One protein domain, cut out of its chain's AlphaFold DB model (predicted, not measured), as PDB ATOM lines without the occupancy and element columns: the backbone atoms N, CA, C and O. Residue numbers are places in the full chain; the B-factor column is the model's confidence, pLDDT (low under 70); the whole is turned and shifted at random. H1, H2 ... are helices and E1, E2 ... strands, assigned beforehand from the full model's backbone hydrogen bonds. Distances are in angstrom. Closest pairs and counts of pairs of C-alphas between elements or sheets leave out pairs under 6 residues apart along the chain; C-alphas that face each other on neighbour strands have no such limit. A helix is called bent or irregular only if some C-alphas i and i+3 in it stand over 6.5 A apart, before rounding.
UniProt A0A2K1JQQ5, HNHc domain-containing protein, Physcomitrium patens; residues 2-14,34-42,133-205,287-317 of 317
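This is residues 2 to 14, 34 to 42, 133 to 205 and 287 to 317 of the 317 residues of the protein "HNHc domain-containing protein" of Physcomitrium patens (UniProt A0A2K1JQQ5). A strongly twisted sheet of four strands has H2 packed on one face and H3 on the other, over the edge strand E2; its long, bent hairpin E3 and E4 reaches out beyond E1 and E2. H1 lies off the sheet, and residues 196 to 205 stick out. The 126 printed residues hold H1, E1, E2, H2, E3, E4 and H3 in that order; the sheet runs E2, E1, E4, E3 and is mixed. The class is mixed, helices and strands, with 61 residues in named elements, under half; the whole is compact, radius of gyration of the C-alphas 16.0 A, spanning 48 by 34 by 34 A.

E1, residues 137 to 141, and E4, residues 180 to 190, are parallel at 38 degrees, with N 139 and O 186 2.9 A apart, within hydrogen-bond range. E2, residues 147 to 152, forms an antiparallel hairpin with E1, with N 140 and O 149 at 2.8 A. E3, residues 165 to 177, forms another with E4, with N 175 and O 182 at 2.8 A. H2, residues 153 to 161, is on the sheet; its closest C-alphas to E4 are Ala 156 and Pro 185, 5.9 A. E2, H2 and E3 make a split strand-helix-strand unit, two strands running the same way with E1 and E4 between them; its crossover is right-handed. H3, residues 290 to 297, is on the opposite face, over E2, at a height over the sheet of 8.6 A; the C-alphas of Val 150 and Thr 292 are closest, 5.1 A. H1, residues 5 to 13, is not on the sheet. Every O i to N i+4 pair is within hydrogen-bond range in H2 and H3, and 4 of 5 in H1.

H1 begins at C-alpha 5 (-30.755, -53.199, -38.604). E3 measures 20.0 A and bends at residue 169; E4 measures 23.9 A, bends at residue 187 and ends at C-alpha 190 (-35.275, -37.380, -34.932). H3 ends at C-alpha 297 (-31.795, -51.857, -18.188).

The C-alphas of Ser 179 and Phe 317, the two farthest apart, are 52.7 A apart. Cuts leave gaps of 38.2 A from C-alpha 14 to 34, 10.6 A from 42 to 133 and 16.2 A from 205 to 287. Mean pLDDT of the printed part is 70.7; 50 residues are under 70, among them 2 to 14, 34 to 42 and 191 to 203.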
ATOM      1  N   SER A   2     -24.104 -61.499 -38.205       41.16
ATOM      2  CA  SER A   2     -25.087 -60.571 -38.778       41.16
ATOM      3  C   SER A   2     -25.017 -59.206 -38.084       41.16
ATOM      4  O   SER A   2     -25.011 -59.131 -36.852       41.16
ATOM      5  N   LEU A   3     -24.969 -58.140 -38.887       38.12
ATOM      6  CA  LEU A   3     -25.169 -56.763 -38.429       38.12
ATOM      7  C   LEU A   3     -26.619 -56.589 -37.947       38.12
ATOM      8  O   LEU A   3     -27.523 -57.225 -38.493       38.12
ATOM      9  N   THR A   4     -26.858 -55.736 -36.949       52.44
ATOM     10  CA  THR A   4     -28.235 -55.333 -36.591       52.44
ATOM     11  C   THR A   4     -28.808 -54.370 -37.638       52.44
ATOM     12  O   THR A   4     -28.043 -53.748 -38.386       52.44
ATOM     13  N   LYS A   5     -30.141 -54.186 -37.688       57.25
ATOM     14  CA  LYS A   5     -30.755 -53.199 -38.604       57.25
ATOM     15  C   LYS A   5     -30.136 -51.810 -38.433       57.25
ATOM     16  O   LYS A   5     -29.808 -51.170 -39.427       57.25
ATOM     17  N   ALA A   6     -29.914 -51.372 -37.190       47.88
ATOM     18  CA  ALA A   6     -29.273 -50.092 -36.889       47.88
ATOM     19  C   ALA A   6     -27.870 -49.966 -37.515       47.88
ATOM     20  O   ALA A   6     -27.558 -48.946 -38.123       47.88
ATOM     21  N   GLN A   7     -27.044 -51.017 -37.442       48.84
ATOM     22  CA  GLN A   7     -25.704 -51.029 -38.046       48.84
ATOM     23  C   GLN A   7     -25.751 -50.985 -39.582       48.84
ATOM     24  O   GLN A   7     -24.951 -50.282 -40.199       48.84
ATOM     25  N   ALA A   8     -26.702 -51.692 -40.204       54.12
ATOM     26  CA  ALA A   8     -26.899 -51.654 -41.654       54.12
ATOM     27  C   ALA A   8     -27.402 -50.278 -42.139       54.12
ATOM     28  O   ALA A   8     -26.903 -49.746 -43.129       54.12
ATOM     29  N   LEU A   9     -28.347 -49.666 -41.417       53.16
ATOM     30  CA  LEU A   9     -28.872 -48.332 -41.730       53.16
ATOM     31  C   LEU A   9     -27.817 -47.232 -41.527       53.16
ATOM     32  O   LEU A   9     -27.716 -46.323 -42.354       53.16
ATOM     33  N   TYR A  10     -26.989 -47.339 -40.484       46.94
ATOM     34  CA  TYR A  10     -25.878 -46.415 -40.245       46.94
ATOM     35  C   TYR A  10     -24.905 -46.381 -41.433       46.94
ATOM     36  O   TYR A  10     -24.569 -45.295 -41.905       46.94
ATOM     37  N   ALA A  11     -24.538 -47.544 -41.988       41.78
ATOM     38  CA  ALA A  11     -23.631 -47.647 -43.137       41.78
ATOM     39  C   ALA A  11     -24.145 -46.945 -44.414       41.78
ATOM     40  O   ALA A  11     -23.346 -46.439 -45.198       41.78
ATOM     41  N   HIS A  12     -25.464 -46.857 -44.614       46.22
ATOM     42  CA  HIS A  12     -26.062 -46.104 -45.726       46.22
ATOM     43  C   HIS A  12     -26.164 -44.593 -45.460       46.22
ATOM     44  O   HIS A  12     -26.222 -43.809 -46.407       46.22
ATOM     45  N   SER A  13     -26.173 -44.164 -44.195       41.00
ATOM     46  CA  SER A  13     -26.319 -42.748 -43.825       41.00
ATOM     47  C   SER A  13     -25.060 -41.901 -44.072       41.00
ATOM     48  O   SER A  13     -25.149 -40.681 -44.189       41.00
ATOM     49  N   SER A  14     -23.886 -42.528 -44.198       34.34
ATOM     50  CA  SER A  14     -22.573 -41.862 -44.249       34.34
ATOM     51  C   SER A  14     -22.240 -41.147 -45.575       34.34
ATOM     52  O   SER A  14     -21.066 -40.901 -45.844       34.34
ATOM     53  N   ALA A  34     -54.805 -29.921 -28.928       41.28
ATOM     54  CA  ALA A  34     -55.905 -30.075 -29.886       41.28
ATOM     55  C   ALA A  34     -55.856 -31.372 -30.723       41.28
ATOM     56  O   ALA A  34     -56.881 -31.804 -31.245       41.28
ATOM     57  N   VAL A  35     -54.680 -31.994 -30.863       49.84
ATOM     58  CA  VAL A  35     -54.526 -33.289 -31.550       49.84
ATOM     59  C   VAL A  35     -54.962 -34.450 -30.652       49.84
ATOM     60  O   VAL A  35     -55.588 -35.391 -31.135       49.84
ATOM     61  N   LEU A  36     -54.667 -34.396 -29.349       46.94
ATOM     62  CA  LEU A  36     -54.818 -35.541 -28.446       46.94
ATOM     63  C   LEU A  36     -56.273 -35.827 -28.046       46.94
ATOM     64  O   LEU A  36     -56.637 -36.990 -27.905       46.94
ATOM     65  N   SER A  37     -57.128 -34.806 -27.955       45.31
ATOM     66  CA  SER A  37     -58.533 -34.944 -27.531       45.31
ATOM     67  C   SER A  37     -59.469 -35.606 -28.561       45.31
ATOM     68  O   SER A  37     -60.686 -35.581 -28.387       45.31
ATOM     69  N   SER A  38     -58.929 -36.132 -29.668       47.22
ATOM     70  CA  SER A  38     -59.685 -36.592 -30.848       47.22
ATOM     71  C   SER A  38     -59.417 -38.054 -31.244       47.22
ATOM     72  O   SER A  38     -59.815 -38.470 -32.337       47.22
ATOM     73  N   PHE A  39     -58.741 -38.826 -30.387       49.44
ATOM     74  CA  PHE A  39     -58.451 -40.248 -30.599       49.44
ATOM     75  C   PHE A  39     -59.296 -41.141 -29.683       49.44
ATOM     76  O   PHE A  39     -59.472 -40.843 -28.506       49.44
ATOM     77  N   GLN A  40     -59.781 -42.261 -30.220       48.19
ATOM     78  CA  GLN A  40     -60.478 -43.314 -29.479       48.19
ATOM     79  C   GLN A  40     -59.854 -44.688 -29.776       48.19
ATOM     80  O   GLN A  40     -59.284 -44.922 -30.849       48.19
ATOM     81  N   VAL A  41     -59.962 -45.604 -28.810       39.91
ATOM     82  CA  VAL A  41     -59.430 -46.970 -28.919       39.91
ATOM     83  C   VAL A  41     -60.258 -47.761 -29.937       39.91
ATOM     84  O   VAL A  41     -61.436 -48.041 -29.725       39.91
ATOM     85  N   GLY A  42     -59.638 -48.117 -31.065       37.06
ATOM     86  CA  GLY A  42     -60.253 -48.903 -32.136       37.06
ATOM     87  C   GLY A  42     -59.612 -50.283 -32.239       37.06
ATOM     88  O   GLY A  42     -58.561 -50.427 -32.860       37.06
ATOM     89  N   LEU A 133     -53.834 -48.348 -23.875       80.81
ATOM     90  CA  LEU A 133     -52.704 -48.162 -24.780       80.81
ATOM     91  C   LEU A 133     -51.443 -47.646 -24.068       80.81
ATOM     92  O   LEU A 133     -50.383 -47.558 -24.693       80.81
ATOM     93  N   GLN A 134     -51.490 -47.366 -22.761       79.62
ATOM     94  CA  GLN A 134     -50.324 -46.966 -21.961       79.62
ATOM     95  C   GLN A 134     -49.217 -48.032 -21.892       79.62
ATOM     96  O   GLN A 134     -48.081 -47.700 -21.541       79.62
ATOM     97  N   VAL A 135     -49.483 -49.280 -22.287       82.00
ATOM     98  CA  VAL A 135     -48.424 -50.278 -22.526       82.00
ATOM     99  C   VAL A 135     -47.503 -49.881 -23.694       82.00
ATOM    100  O   VAL A 135     -46.303 -50.154 -23.660       82.00
ATOM    101  N   TYR A 136     -48.024 -49.170 -24.703       87.06
ATOM    102  CA  TYR A 136     -47.268 -48.759 -25.884       87.06
ATOM    103  C   TYR A 136     -46.451 -47.482 -25.639       87.06
ATOM    104  O   TYR A 136     -46.881 -46.515 -24.988       87.06
ATOM    105  N   ARG A 137     -45.229 -47.483 -26.182       88.31
ATOM    106  CA  ARG A 137     -44.205 -46.444 -26.008       88.31
ATOM    107  C   ARG A 137     -43.410 -46.270 -27.303       88.31
ATOM    108  O   ARG A 137     -43.236 -47.224 -28.045       88.31
ATOM    109  N   GLY A 138     -42.894 -45.073 -27.564       89.88
ATOM    110  CA  GLY A 138     -42.003 -44.819 -28.700       89.88
ATOM    111  C   GLY A 138     -40.545 -44.724 -28.257       89.88
ATOM    112  O   GLY A 138     -40.225 -43.906 -27.391       89.88
ATOM    113  N   LEU A 139     -39.648 -45.505 -28.861       90.19
ATOM    114  CA  LEU A 139     -38.202 -45.328 -28.707       90.19
ATOM    115  C   LEU A 139     -37.700 -44.249 -29.671       90.19
ATOM    116  O   LEU A 139     -37.832 -44.392 -30.884       90.19
ATOM    117  N   VAL A 140     -37.095 -43.187 -29.143       88.19
ATOM    118  CA  VAL A 140     -36.569 -42.063 -29.930       88.19
ATOM    119  C   VAL A 140     -35.054 -42.189 -30.080       88.19
ATOM    120  O   VAL A 140     -34.319 -42.154 -29.091       88.19
ATOM    121  N   LEU A 141     -34.590 -42.304 -31.323       86.50
ATOM    122  CA  LEU A 141     -33.189 -42.450 -31.715       86.50
ATOM    123  C   LEU A 141     -32.602 -41.150 -32.286       86.50
ATOM    124  O   LEU A 141     -33.308 -40.359 -32.919       86.50
ATOM    125  N   ASP A 142     -31.289 -40.968 -32.134       82.69
ATOM    126  CA  ASP A 142     -30.533 -39.934 -32.849       82.69
ATOM    127  C   ASP A 142     -30.208 -40.339 -34.301       82.69
ATOM    128  O   ASP A 142     -30.409 -41.479 -34.727       82.69
ATOM    129  N   LEU A 143     -29.636 -39.409 -35.074       81.88
ATOM    130  CA  LEU A 143     -29.158 -39.662 -36.443       81.88
ATOM    131  C   LEU A 143     -28.042 -40.729 -36.546       81.88
ATOM    132  O   LEU A 143     -27.678 -41.121 -37.650       81.88
ATOM    133  N   SER A 144     -27.488 -41.204 -35.426       76.94
ATOM    134  CA  SER A 144     -26.539 -42.326 -35.343       76.94
ATOM    135  C   SER A 144     -27.181 -43.607 -34.781       76.94
ATOM    136  O   SER A 144     -26.461 -44.526 -34.394       76.94
ATOM    137  N   TYR A 145     -28.518 -43.681 -34.752       80.94
ATOM    138  CA  TYR A 145     -29.319 -44.799 -34.234       80.94
ATOM    139  C   TYR A 145     -29.094 -45.117 -32.745       80.94
ATOM    140  O   TYR A 145     -29.387 -46.223 -32.294       80.94
ATOM    141  N   ARG A 146     -28.607 -44.151 -31.955       75.38
ATOM    142  CA  ARG A 146     -28.443 -44.292 -30.500       75.38
ATOM    143  C   ARG A 146     -29.744 -43.899 -29.789       75.38
ATOM    144  O   ARG A 146     -30.311 -42.865 -30.148       75.38
ATOM    145  N   PRO A 147     -30.213 -44.651 -28.777       79.44
ATOM    146  CA  PRO A 147     -31.430 -44.304 -28.049       79.44
ATOM    147  C   PRO A 147     -31.230 -43.043 -27.197       79.44
ATOM    148  O   PRO A 147     -30.365 -43.007 -26.324       79.44
ATOM    149  N   ILE A 148     -32.045 -42.016 -27.455       77.44
ATOM    150  CA  ILE A 148     -32.086 -40.765 -26.684       77.44
ATOM    151  C   ILE A 148     -33.177 -40.836 -25.614       77.44
ATOM    152  O   ILE A 148     -32.921 -40.491 -24.466       77.44
ATOM    153  N   ASN A 149     -34.405 -41.213 -25.985       79.50
ATOM    154  CA  ASN A 149     -35.570 -41.065 -25.109       79.50
ATOM    155  C   ASN A 149     -36.607 -42.183 -25.317       79.50
ATOM    156  O   ASN A 149     -36.665 -42.785 -26.388       79.50
ATOM    157  N   VAL A 150     -37.458 -42.411 -24.319       83.94
ATOM    158  CA  VAL A 150     -38.673 -43.232 -24.395       83.94
ATOM    159  C   VAL A 150     -39.882 -42.341 -24.123       83.94
ATOM    160  O   VAL A 150     -39.990 -41.755 -23.048       83.94
ATOM    161  N   VAL A 151     -40.799 -42.254 -25.086       85.94
ATOM    162  CA  VAL A 151     -41.994 -41.395 -25.024       85.94
ATOM    163  C   VAL A 151     -43.291 -42.210 -24.943       85.94
ATOM    164  O   VAL A 151     -43.306 -43.401 -25.260       85.94
ATOM    165  N   SER A 152     -44.396 -41.588 -24.524       88.38
ATOM    166  CA  SER A 152     -45.739 -42.190 -24.579       88.38
ATOM    167  C   SER A 152     -46.205 -42.419 -26.026       88.38
ATOM    168  O   SER A 152     -45.723 -41.758 -26.948       88.38
ATOM    169  N   TRP A 153     -47.162 -43.331 -26.246       90.06
ATOM    170  CA  TRP A 153     -47.741 -43.577 -27.578       90.06
ATOM    171  C   TRP A 153     -48.348 -42.299 -28.184       90.06
ATOM    172  O   TRP A 153     -48.072 -41.965 -29.337       90.06
ATOM    173  N   LYS A 154     -49.071 -41.525 -27.359       88.94
ATOM    174  CA  LYS A 154     -49.628 -40.200 -27.677       88.94
ATOM    175  C   LYS A 154     -48.541 -39.264 -28.222       88.94
ATOM    176  O   LYS A 154     -48.689 -38.659 -29.283       88.94
ATOM    177  N   ARG A 155     -47.396 -39.191 -27.531       87.75
ATOM    178  CA  ARG A 155     -46.251 -38.356 -27.926       87.75
ATOM    179  C   ARG A 155     -45.527 -38.875 -29.171       87.75
ATOM    180  O   ARG A 155     -45.095 -38.056 -29.979       87.75
ATOM    181  N   ALA A 156     -45.410 -40.191 -29.338       90.81
ATOM    182  CA  ALA A 156     -44.818 -40.810 -30.523       90.81
ATOM    183  C   ALA A 156     -45.602 -40.442 -31.794       90.81
ATOM    184  O   ALA A 156     -45.016 -39.942 -32.754       90.81
ATOM    185  N   LEU A 157     -46.930 -40.577 -31.754       90.94
ATOM    186  CA  LEU A 157     -47.810 -40.218 -32.868       90.94
ATOM    187  C   LEU A 157     -47.774 -38.710 -33.181       90.94
ATOM    188  O   LEU A 157     -47.729 -38.319 -34.345       90.94
ATOM    189  N   CYS A 158     -47.690 -37.842 -32.165       89.62
ATOM    190  CA  CYS A 158     -47.480 -36.407 -32.391       89.62
ATOM    191  C   CYS A 158     -46.139 -36.091 -33.084       89.62
ATOM    192  O   CYS A 158     -46.081 -35.153 -33.876       89.62
ATOM    193  N   LEU A 159     -45.059 -36.840 -32.829       89.25
ATOM    194  CA  LEU A 159     -43.772 -36.620 -33.511       89.25
ATOM    195  C   LEU A 159     -43.821 -36.997 -35.002       89.25
ATOM    196  O   LEU A 159     -43.170 -36.323 -35.803       89.25
ATOM    197  N   GLU A 160     -44.606 -38.015 -35.363       90.94
ATOM    198  CA  GLU A 160     -44.904 -38.387 -36.753       90.94
ATOM    199  C   GLU A 160     -45.791 -37.330 -37.433       90.94
ATOM    200  O   GLU A 160     -45.394 -36.752 -38.442       90.94
ATOM    201  N   ILE A 161     -46.959 -37.018 -36.853       88.25
ATOM    202  CA  ILE A 161     -47.954 -36.091 -37.433       88.25
ATOM    203  C   ILE A 161     -47.390 -34.671 -37.623       88.25
ATOM    204  O   ILE A 161     -47.802 -33.957 -38.534       88.25
ATOM    205  N   MET A 162     -46.440 -34.253 -36.782       86.12
ATOM    206  CA  MET A 162     -45.756 -32.957 -36.896       86.12
ATOM    207  C   MET A 162     -44.524 -32.983 -37.826       86.12
ATOM    208  O   MET A 162     -43.788 -31.995 -37.858       86.12
ATOM    209  N   GLU A 163     -44.253 -34.096 -38.518       86.25
ATOM    210  CA  GLU A 163     -43.079 -34.317 -39.385       86.25
ATOM    211  C   GLU A 163     -41.728 -34.053 -38.674       86.25
ATOM    212  O   GLU A 163     -40.754 -33.582 -39.265       86.25
ATOM    213  N   ARG A 164     -41.653 -34.345 -37.364       84.06
ATOM    214  CA  ARG A 164     -40.466 -34.081 -36.520       84.06
ATOM    215  C   ARG A 164     -39.554 -35.291 -36.314       84.06
ATOM    216  O   ARG A 164     -38.423 -35.114 -35.854       84.06
ATOM    217  N   ALA A 165     -40.028 -36.494 -36.627       89.50
ATOM    218  CA  ALA A 165     -39.241 -37.719 -36.585       89.50
ATOM    219  C   ALA A 165     -39.666 -38.688 -37.698       89.50
ATOM    220  O   ALA A 165     -40.854 -38.817 -37.986       89.50
ATOM    221  N   ASP A 166     -38.702 -39.406 -38.274       91.38
ATOM    222  CA  ASP A 166     -38.979 -40.519 -39.182       91.38
ATOM    223  C   ASP A 166     -39.386 -41.747 -38.358       91.38
ATOM    224  O   ASP A 166     -38.632 -42.159 -37.472       91.38
ATOM    225  N   VAL A 167     -40.522 -42.380 -38.652       92.81
ATOM    226  CA  VAL A 167     -40.860 -43.676 -38.040       92.81
ATOM    227  C   VAL A 167     -40.111 -44.800 -38.762       92.81
ATOM    228  O   VAL A 167     -40.124 -44.883 -39.991       92.81
ATOM    229  N   LEU A 168     -39.443 -45.662 -37.993       93.06
ATOM    230  CA  LEU A 168     -38.660 -46.799 -38.489       93.06
ATOM    231  C   LEU A 168     -39.422 -48.125 -38.376       93.06
ATOM    232  O   LEU A 168     -39.341 -48.949 -39.283       93.06
ATOM    233  N   GLU A 169     -40.151 -48.315 -37.275       93.31
ATOM    234  CA  GLU A 169     -40.989 -49.486 -36.986       93.31
ATOM    235  C   GLU A 169     -42.271 -49.013 -36.272       93.31
ATOM    236  O   GLU A 169     -42.237 -48.062 -35.484       93.31
ATOM    237  N   TYR A 170     -43.387 -49.701 -36.516       93.06
ATOM    238  CA  TYR A 170     -44.684 -49.490 -35.859       93.06
ATOM    239  C   TYR A 170     -45.089 -50.763 -35.111       93.06
ATOM    240  O   TYR A 170     -44.680 -51.857 -35.502       93.06
ATOM    241  N   TYR A 171     -45.941 -50.625 -34.097       91.38
ATOM    242  CA  TYR A 171     -46.692 -51.755 -33.548       91.38
ATOM    243  C   TYR A 171     -47.807 -52.181 -34.513       91.38
ATOM    244  O   TYR A 171     -48.338 -51.357 -35.260       91.38
ATOM    245  N   ASP A 172     -48.233 -53.446 -34.437       87.50
ATOM    246  CA  ASP A 172     -49.432 -53.922 -35.146       87.50
ATOM    247  C   ASP A 172     -50.733 -53.275 -34.605       87.50
ATOM    248  O   ASP A 172     -51.759 -53.281 -35.287       87.50
ATOM    249  N   GLN A 173     -50.697 -52.677 -33.404       87.00
ATOM    250  CA  GLN A 173     -51.820 -51.942 -32.817       87.00
ATOM    251  C   GLN A 173     -52.054 -50.595 -33.515       87.00
ATOM    252  O   GLN A 173     -51.125 -49.823 -33.773       87.00
ATOM    253  N   ALA A 174     -53.330 -50.280 -33.739       87.25
ATOM    254  CA  ALA A 174     -53.781 -49.025 -34.322       87.25
ATOM    255  C   ALA A 174     -54.718 -48.236 -33.390       87.25
ATOM    256  O   ALA A 174     -55.330 -48.791 -32.475       87.25
ATOM    257  N   VAL A 175     -54.836 -46.934 -33.658       86.50
ATOM    258  CA  VAL A 175     -55.723 -45.974 -32.986       86.50
ATOM    259  C   VAL A 175     -56.590 -45.247 -34.010       86.50
ATOM    260  O   VAL A 175     -56.144 -44.973 -35.129       86.50
ATOM    261  N   ALA A 176     -57.830 -44.926 -33.644       83.19
ATOM    262  CA  ALA A 176     -58.765 -44.235 -34.525       83.19
ATOM    263  C   ALA A 176     -58.868 -42.753 -34.142       83.19
ATOM    264  O   ALA A 176     -59.252 -42.423 -33.024       83.19
ATOM    265  N   ALA A 177     -58.561 -41.857 -35.079       77.56
ATOM    266  CA  ALA A 177     -59.005 -40.468 -35.026       77.56
ATOM    267  C   ALA A 177     -60.346 -40.318 -35.757       77.56
ATOM    268  O   ALA A 177     -60.665 -41.112 -36.643       77.56
ATOM    269  N   VAL A 178     -61.054 -39.215 -35.492       77.25
ATOM    270  CA  VAL A 178     -62.342 -38.829 -36.119       77.25
ATOM    271  C   VAL A 178     -62.389 -38.977 -37.658       77.25
ATOM    272  O   VAL A 178     -63.465 -39.144 -38.223       77.25
ATOM    273  N   SER A 179     -61.247 -38.919 -38.356       73.88
ATOM    274  CA  SER A 179     -61.168 -39.022 -39.826       73.88
ATOM    275  C   SER A 179     -60.210 -40.085 -40.385       73.88
ATOM    276  O   SER A 179     -60.231 -40.321 -41.595       73.88
ATOM    277  N   LYS A 180     -59.341 -40.697 -39.565       83.06
ATOM    278  CA  LYS A 180     -58.257 -41.591 -40.022       83.06
ATOM    279  C   LYS A 180     -57.813 -42.560 -38.926       83.06
ATOM    280  O   LYS A 180     -57.721 -42.176 -37.765       83.06
ATOM    281  N   THR A 181     -57.425 -43.767 -39.322       86.94
ATOM    282  CA  THR A 181     -56.734 -44.735 -38.459       86.94
ATOM    283  C   THR A 181     -55.218 -44.591 -38.613       86.94
ATOM    284  O   THR A 181     -54.734 -44.442 -39.736       86.94
ATOM    285  N   TYR A 182     -54.480 -44.668 -37.506       87.75
ATOM    286  CA  TYR A 182     -53.014 -44.602 -37.457       87.75
ATOM    287  C   TYR A 182     -52.462 -45.822 -36.710       87.75
ATOM    288  O   TYR A 182     -53.051 -46.239 -35.716       87.75
ATOM    289  N   TYR A 183     -51.336 -46.381 -37.155       92.69
ATOM    290  CA  TYR A 183     -50.587 -47.372 -36.370       92.69
ATOM    291  C   TYR A 183     -49.731 -46.663 -35.320       92.69
ATOM    292  O   TYR A 183     -49.274 -45.548 -35.564       92.69
ATOM    293  N   ILE A 184     -49.501 -47.281 -34.161       92.38
ATOM    294  CA  ILE A 184     -48.703 -46.647 -33.099       92.38
ATOM    295  C   ILE A 184     -47.202 -46.735 -33.451       92.38
ATOM    296  O   ILE A 184     -46.695 -47.849 -33.617       92.38
ATOM    297  N   PRO A 185     -46.453 -45.615 -33.530       94.25
ATOM    298  CA  PRO A 185     -45.016 -45.654 -33.807       94.25
ATOM    299  C   PRO A 185     -44.224 -46.290 -32.657       94.25
ATOM    300  O   PRO A 185     -44.261 -45.801 -31.525       94.25
ATOM    301  N   ALA A 186     -43.474 -47.354 -32.953       92.81
ATOM    302  CA  ALA A 186     -42.677 -48.087 -31.970       92.81
ATOM    303  C   ALA A 186     -41.244 -47.546 -31.875       92.81
ATOM    304  O   ALA A 186     -40.710 -47.388 -30.777       92.81
ATOM    305  N   VAL A 187     -40.621 -47.231 -33.017       92.62
ATOM    306  CA  VAL A 187     -39.252 -46.696 -33.089       92.62
ATOM    307  C   VAL A 187     -39.216 -45.504 -34.042       92.62
ATOM    308  O   VAL A 187     -39.644 -45.613 -35.190       92.62
ATOM    309  N   LEU A 188     -38.680 -44.375 -33.579       92.75
ATOM    310  CA  LEU A 188     -38.623 -43.103 -34.298       92.75
ATOM    311  C   LEU A 188     -37.191 -42.555 -34.319       92.75
ATOM    312  O   LEU A 188     -36.446 -42.719 -33.356       92.75
ATOM    313  N   ARG A 189     -36.809 -41.845 -35.381       90.75
ATOM    314  CA  ARG A 189     -35.513 -41.163 -35.526       90.75
ATOM    315  C   ARG A 189     -35.733 -39.664 -35.685       90.75
ATOM    316  O   ARG A 189     -36.361 -39.242 -36.651       90.75
ATOM    317  N   VAL A 190     -35.196 -38.846 -34.781       87.56
ATOM    318  CA  VAL A 190     -35.275 -37.380 -34.932       87.56
ATOM    319  C   VAL A 190     -34.208 -36.857 -35.893       87.56
ATOM    320  O   VAL A 190     -33.052 -37.280 -35.856       87.56
ATOM    321  N   SER A 191     -34.587 -35.886 -36.726       69.88
ATOM    322  CA  SER A 191     -33.675 -35.183 -37.642       69.88
ATOM    323  C   SER A 191     -32.742 -34.196 -36.926       69.88
ATOM    324  O   SER A 191     -31.693 -33.826 -37.452       69.88
ATOM    325  N   SER A 192     -33.077 -33.787 -35.699       60.47
ATOM    326  CA  SER A 192     -32.212 -32.963 -34.854       60.47
ATOM    327  C   SER A 192     -31.024 -33.770 -34.325       60.47
ATOM    328  O   SER A 192     -31.196 -34.744 -33.590       60.47
ATOM    329  N   PHE A 193     -29.808 -33.331 -34.642       48.91
ATOM    330  CA  PHE A 193     -28.564 -33.953 -34.196       48.91
ATOM    331  C   PHE A 193     -28.342 -33.713 -32.688       48.91
ATOM    332  O   PHE A 193     -27.664 -32.763 -32.304       48.91
ATOM    333  N   VAL A 194     -28.889 -34.582 -31.822       51.72
ATOM    334  CA  VAL A 194     -28.715 -34.536 -30.347       51.72
ATOM    335  C   VAL A 194     -27.315 -35.022 -29.927       51.72
ATOM    336  O   VAL A 194     -27.124 -35.846 -29.035       51.72
ATOM    337  N   HIS A 195     -26.291 -34.517 -30.608       45.44
ATOM    338  CA  HIS A 195     -24.926 -34.563 -30.125       45.44
ATOM    339  C   HIS A 195     -24.686 -33.350 -29.229       45.44
ATOM    340  O   HIS A 195     -24.768 -32.208 -29.682       45.44
ATOM    341  N   ALA A 196     -24.248 -33.603 -27.995       46.72
ATOM    342  CA  ALA A 196     -23.367 -32.659 -27.322       46.72
ATOM    343  C   ALA A 196     -22.220 -32.295 -28.298       46.72
ATOM    344  O   ALA A 196     -21.604 -33.211 -28.857       46.72
ATOM    345  N   PRO A 197     -21.963 -31.003 -28.580       39.41
ATOM    346  CA  PRO A 197     -21.041 -30.601 -29.640       39.41
ATOM    347  C   PRO A 197     -19.639 -31.173 -29.400       39.41
ATOM    348  O   PRO A 197     -18.975 -30.820 -28.425       39.41
ATOM    349  N   LYS A 198     -19.203 -32.071 -30.297       37.56
ATOM    350  CA  LYS A 198     -17.956 -32.845 -30.172       37.56
ATOM    351  C   LYS A 198     -16.774 -31.913 -29.874       37.56
ATOM    352  O   LYS A 198     -16.495 -31.005 -30.650       37.56
ATOM    353  N   GLY A 199     -16.089 -32.146 -28.755       43.34
ATOM    354  CA  GLY A 199     -14.929 -31.359 -28.321       43.34
ATOM    355  C   GLY A 199     -15.234 -30.147 -27.428       43.34
ATOM    356  O   GLY A 199     -14.297 -29.577 -26.872       43.34
ATOM    357  N   LYS A 200     -16.503 -29.768 -27.207       41.59
ATOM    358  CA  LYS A 200     -16.844 -28.890 -26.075       41.59
ATOM    359  C   LYS A 200     -16.965 -29.727 -24.808       41.59
ATOM    360  O   LYS A 200     -17.820 -30.606 -24.733       41.59
ATOM    361  N   LYS A 201     -16.168 -29.381 -23.794       50.69
ATOM    362  CA  LYS A 201     -16.297 -29.930 -22.441       50.69
ATOM    363  C   LYS A 201     -17.652 -29.534 -21.865       50.69
ATOM    364  O   LYS A 201     -17.827 -28.401 -21.414       50.69
ATOM    365  N   VAL A 202     -18.624 -30.442 -21.901       55.66
ATOM    366  CA  VAL A 202     -19.929 -30.213 -21.273       55.66
ATOM    367  C   VAL A 202     -19.748 -30.374 -19.770       55.66
ATOM    368  O   VAL A 202     -19.905 -31.466 -19.225       55.66
ATOM    369  N   LYS A 203     -19.396 -29.274 -19.089       64.50
ATOM    370  CA  LYS A 203     -19.496 -29.223 -17.631       64.50
ATOM    371  C   LYS A 203     -20.966 -29.450 -17.273       64.50
ATOM    372  O   LYS A 203     -21.822 -28.649 -17.646       64.50
ATOM    373  N   LEU A 204     -21.248 -30.561 -16.599       74.69
ATOM    374  CA  LEU A 204     -22.601 -30.916 -16.196       74.69
ATOM    375  C   LEU A 204     -23.093 -29.891 -15.177       74.69
ATOM    376  O   LEU A 204     -22.470 -29.695 -14.135       74.69
ATOM    377  N   SER A 205     -24.219 -29.245 -15.468       82.62
ATOM    378  CA  SER A 205     -24.906 -28.432 -14.472       82.62
ATOM    379  C   SER A 205     -25.382 -29.323 -13.326       82.62
ATOM    380  O   SER A 205     -25.847 -30.447 -13.546       82.62
ATOM    381  N   PRO A 287     -28.314 -43.084 -20.568       65.56
ATOM    382  CA  PRO A 287     -29.547 -42.461 -21.051       65.56
ATOM    383  C   PRO A 287     -29.986 -41.233 -20.229       65.56
ATOM    384  O   PRO A 287     -29.969 -41.298 -19.000       65.56
ATOM    385  N   PRO A 288     -30.451 -40.143 -20.872       64.50
ATOM    386  CA  PRO A 288     -30.600 -38.822 -20.248       64.50
ATOM    387  C   PRO A 288     -31.736 -38.683 -19.220       64.50
ATOM    388  O   PRO A 288     -31.801 -37.665 -18.536       64.50
ATOM    389  N   ASN A 289     -32.637 -39.663 -19.086       70.81
ATOM    390  CA  ASN A 289     -33.699 -39.656 -18.073       70.81
ATOM    391  C   ASN A 289     -34.004 -41.065 -17.535       70.81
ATOM    392  O   ASN A 289     -33.625 -42.078 -18.134       70.81
ATOM    393  N   TYR A 290     -34.711 -41.130 -16.398       68.06
ATOM    394  CA  TYR A 290     -34.980 -42.403 -15.723       68.06
ATOM    395  C   TYR A 290     -35.856 -43.339 -16.557       68.06
ATOM    396  O   TYR A 290     -35.555 -44.523 -16.622       68.06
ATOM    397  N   ARG A 291     -36.890 -42.831 -17.245       70.69
ATOM    398  CA  ARG A 291     -37.806 -43.630 -18.086       70.69
ATOM    399  C   ARG A 291     -37.031 -44.418 -19.149       70.69
ATOM    400  O   ARG A 291     -37.207 -45.626 -19.283       70.69
ATOM    401  N   THR A 292     -36.097 -43.749 -19.822       71.50
ATOM    402  CA  THR A 292     -35.213 -44.344 -20.837       71.50
ATOM    403  C   THR A 292     -34.182 -45.272 -20.201       71.50
ATOM    404  O   THR A 292     -34.007 -46.396 -20.661       71.50
ATOM    405  N   PHE A 293     -33.530 -44.860 -19.108       72.62
ATOM    406  CA  PHE A 293     -32.597 -45.730 -18.385       72.62
ATOM    407  C   PHE A 293     -33.271 -47.031 -17.925       72.62
ATOM    408  O   PHE A 293     -32.698 -48.105 -18.095       72.62
ATOM    409  N   ARG A 294     -34.486 -46.933 -17.379       71.50
ATOM    410  CA  ARG A 294     -35.275 -48.036 -16.836       71.50
ATOM    411  C   ARG A 294     -35.580 -49.073 -17.906       71.50
ATOM    412  O   ARG A 294     -35.144 -50.207 -17.753       71.50
ATOM    413  N   VAL A 295     -36.230 -48.682 -19.005       71.50
ATOM    414  CA  VAL A 295     -36.609 -49.636 -20.066       71.50
ATOM    415  C   VAL A 295     -35.377 -50.250 -20.749       71.50
ATOM    416  O   VAL A 295     -35.404 -51.420 -21.106       71.50
ATOM    417  N   LEU A 296     -34.254 -49.526 -20.849       70.31
ATOM    418  CA  LEU A 296     -33.008 -50.061 -21.425       70.31
ATOM    419  C   LEU A 296     -32.212 -51.010 -20.498       70.31
ATOM    420  O   LEU A 296     -31.284 -51.671 -20.972       70.31
ATOM    421  N   HIS A 297     -32.531 -51.068 -19.197       65.94
ATOM    422  CA  HIS A 297     -31.795 -51.857 -18.188       65.94
ATOM    423  C   HIS A 297     -32.687 -52.769 -17.318       65.94
ATOM    424  O   HIS A 297     -32.176 -53.418 -16.400       65.94
ATOM    425  N   GLN A 298     -33.997 -52.809 -17.566       63.66
ATOM    426  CA  GLN A 298     -34.946 -53.774 -17.010       63.66
ATOM    427  C   GLN A 298     -35.500 -54.594 -18.175       63.66
ATOM    428  O   GLN A 298     -36.321 -54.122 -18.959       63.66
ATOM    429  N   ASN A 299     -34.994 -55.817 -18.313       54.91
ATOM    430  CA  ASN A 299     -35.121 -56.590 -19.550       54.91
ATOM    431  C   ASN A 299     -36.542 -57.132 -19.784       54.91
ATOM    432  O   ASN A 299     -36.876 -57.510 -20.902       54.91
ATOM    433  N   ASP A 300     -37.382 -57.116 -18.749       57.00
ATOM    434  CA  ASP A 300     -38.678 -57.799 -18.704       57.00
ATOM    435  C   ASP A 300     -39.811 -57.053 -19.443       57.00
ATOM    436  O   ASP A 300     -40.922 -57.564 -19.540       57.00
ATOM    437  N   SER A 301     -39.553 -55.840 -19.957       64.56
ATOM    438  CA  SER A 301     -40.560 -54.992 -20.630       64.56
ATOM    439  C   SER A 301     -40.070 -54.272 -21.899       64.56
ATOM    440  O   SER A 301     -40.692 -53.309 -22.346       64.56
ATOM    441  N   THR A 302     -38.968 -54.720 -22.516       76.81
ATOM    442  CA  THR A 302     -38.514 -54.167 -23.810       76.81
ATOM    443  C   THR A 302     -39.342 -54.733 -24.979       76.81
ATOM    444  O   THR A 302     -39.338 -55.951 -25.166       76.81
ATOM    445  N   PRO A 303     -39.998 -53.898 -25.812       83.38
ATOM    446  CA  PRO A 303     -40.740 -54.360 -26.989       83.38
ATOM    447  C   PRO A 303     -39.849 -54.985 -28.074       83.38
ATOM    448  O   PRO A 303     -38.694 -54.590 -28.260       83.38
ATOM    449  N   ALA A 304     -40.391 -55.945 -28.828       84.50
ATOM    450  CA  ALA A 304     -39.636 -56.728 -29.812       84.50
ATOM    451  C   ALA A 304     -39.071 -55.868 -30.960       84.50
ATOM    452  O   ALA A 304     -37.964 -56.110 -31.443       84.50
ATOM    453  N   GLU A 305     -39.806 -54.828 -31.347       87.19
ATOM    454  CA  GLU A 305     -39.472 -53.848 -32.384       87.19
ATOM    455  C   GLU A 305     -38.195 -53.060 -32.045       87.19
ATOM    456  O   GLU A 305     -37.490 -52.589 -32.937       87.19
ATOM    457  N   TRP A 306     -37.877 -52.921 -30.753       87.62
ATOM    458  CA  TRP A 306     -36.751 -52.117 -30.273       87.62
ATOM    459  C   TRP A 306     -35.427 -52.893 -30.275       87.62
ATOM    460  O   TRP A 306     -34.360 -52.281 -30.355       87.62
ATOM    461  N   LEU A 307     -35.474 -54.229 -30.203       83.38
ATOM    462  CA  LEU A 307     -34.306 -55.092 -29.962       83.38
ATOM    463  C   LEU A 307     -33.198 -54.953 -31.024       83.38
ATOM    464  O   LEU A 307     -32.021 -55.114 -30.712       83.38
ATOM    465  N   ASP A 308     -33.558 -54.603 -32.261       83.44
ATOM    466  CA  ASP A 308     -32.619 -54.337 -33.365       83.44
ATOM    467  C   ASP A 308     -31.837 -53.010 -33.235       83.44
ATOM    468  O   ASP A 308     -30.830 -52.808 -33.929       83.44
ATOM    469  N   TYR A 309     -32.310 -52.107 -32.373       81.38
ATOM    470  CA  TYR A 309     -31.808 -50.742 -32.193       81.38
ATOM    471  C   TYR A 309     -31.119 -50.526 -30.842       81.38
ATOM    472  O   TYR A 309     -30.369 -49.563 -30.683       81.38
ATOM    473  N   LEU A 310     -31.333 -51.417 -29.872       79.44
ATOM    474  CA  LEU A 310     -30.658 -51.331 -28.581       79.44
ATOM    475  C   LEU A 310     -29.204 -51.829 -28.675       79.44
ATOM    476  O   LEU A 310     -28.913 -52.788 -29.398       79.44
ATOM    477  N   PRO A 311     -28.262 -51.232 -27.917       68.69
ATOM    478  CA  PRO A 311     -26.941 -51.824 -27.759       68.69
ATOM    479  C   PRO A 311     -27.097 -53.196 -27.095       68.69
ATOM    480  O   PRO A 311     -27.678 -53.301 -26.016       68.69
ATOM    481  N   ARG A 312     -26.566 -54.256 -27.725       58.81
ATOM    482  CA  ARG A 312     -26.581 -55.605 -27.139       58.81
ATOM    483  C   ARG A 312     -25.925 -55.544 -25.761       58.81
ATOM    484  O   ARG A 312     -24.719 -55.297 -25.678       58.81
ATOM    485  N   GLN A 313     -26.709 -55.751 -24.702       52.34
ATOM    486  CA  GLN A 313     -26.194 -55.741 -23.337       52.34
ATOM    487  C   GLN A 313     -25.056 -56.761 -23.231       52.34
ATOM    488  O   GLN A 313     -25.242 -57.948 -23.506       52.34
ATOM    489  N   LYS A 314     -23.865 -56.303 -22.832       37.22
ATOM    490  CA  LYS A 314     -22.840 -57.227 -22.341       37.22
ATOM    491  C   LYS A 314     -23.386 -57.841 -21.048       37.22
ATOM    492  O   LYS A 314     -23.856 -57.072 -20.206       37.22
ATOM    493  N   PRO A 315     -23.340 -59.173 -20.869       30.11
ATOM    494  CA  PRO A 315     -23.712 -59.772 -19.596       30.11
ATOM    495  C   PRO A 315     -22.833 -59.179 -18.491       30.11
ATOM    496  O   PRO A 315     -21.622 -59.032 -18.666       30.11
ATOM    497  N   LEU A 316     -23.466 -58.794 -17.383       33.47
ATOM    498  CA  LEU A 316     -22.786 -58.247 -16.214       33.47
ATOM    499  C   LEU A 316     -22.172 -59.403 -15.415       33.47
ATOM    500  O   LEU A 316     -22.839 -59.991 -14.565       33.47
ATOM    501  N   PHE A 317     -20.916 -59.710 -15.737       34.09
ATOM    502  CA  PHE A 317     -20.000 -60.533 -14.947       34.09
ATOM    503  C   PHE A 317     -19.003 -59.619 -14.221       34.09
ATOM    504  O   PHE A 317     -18.536 -58.651 -14.870       34.09
TER     505      PHE A 317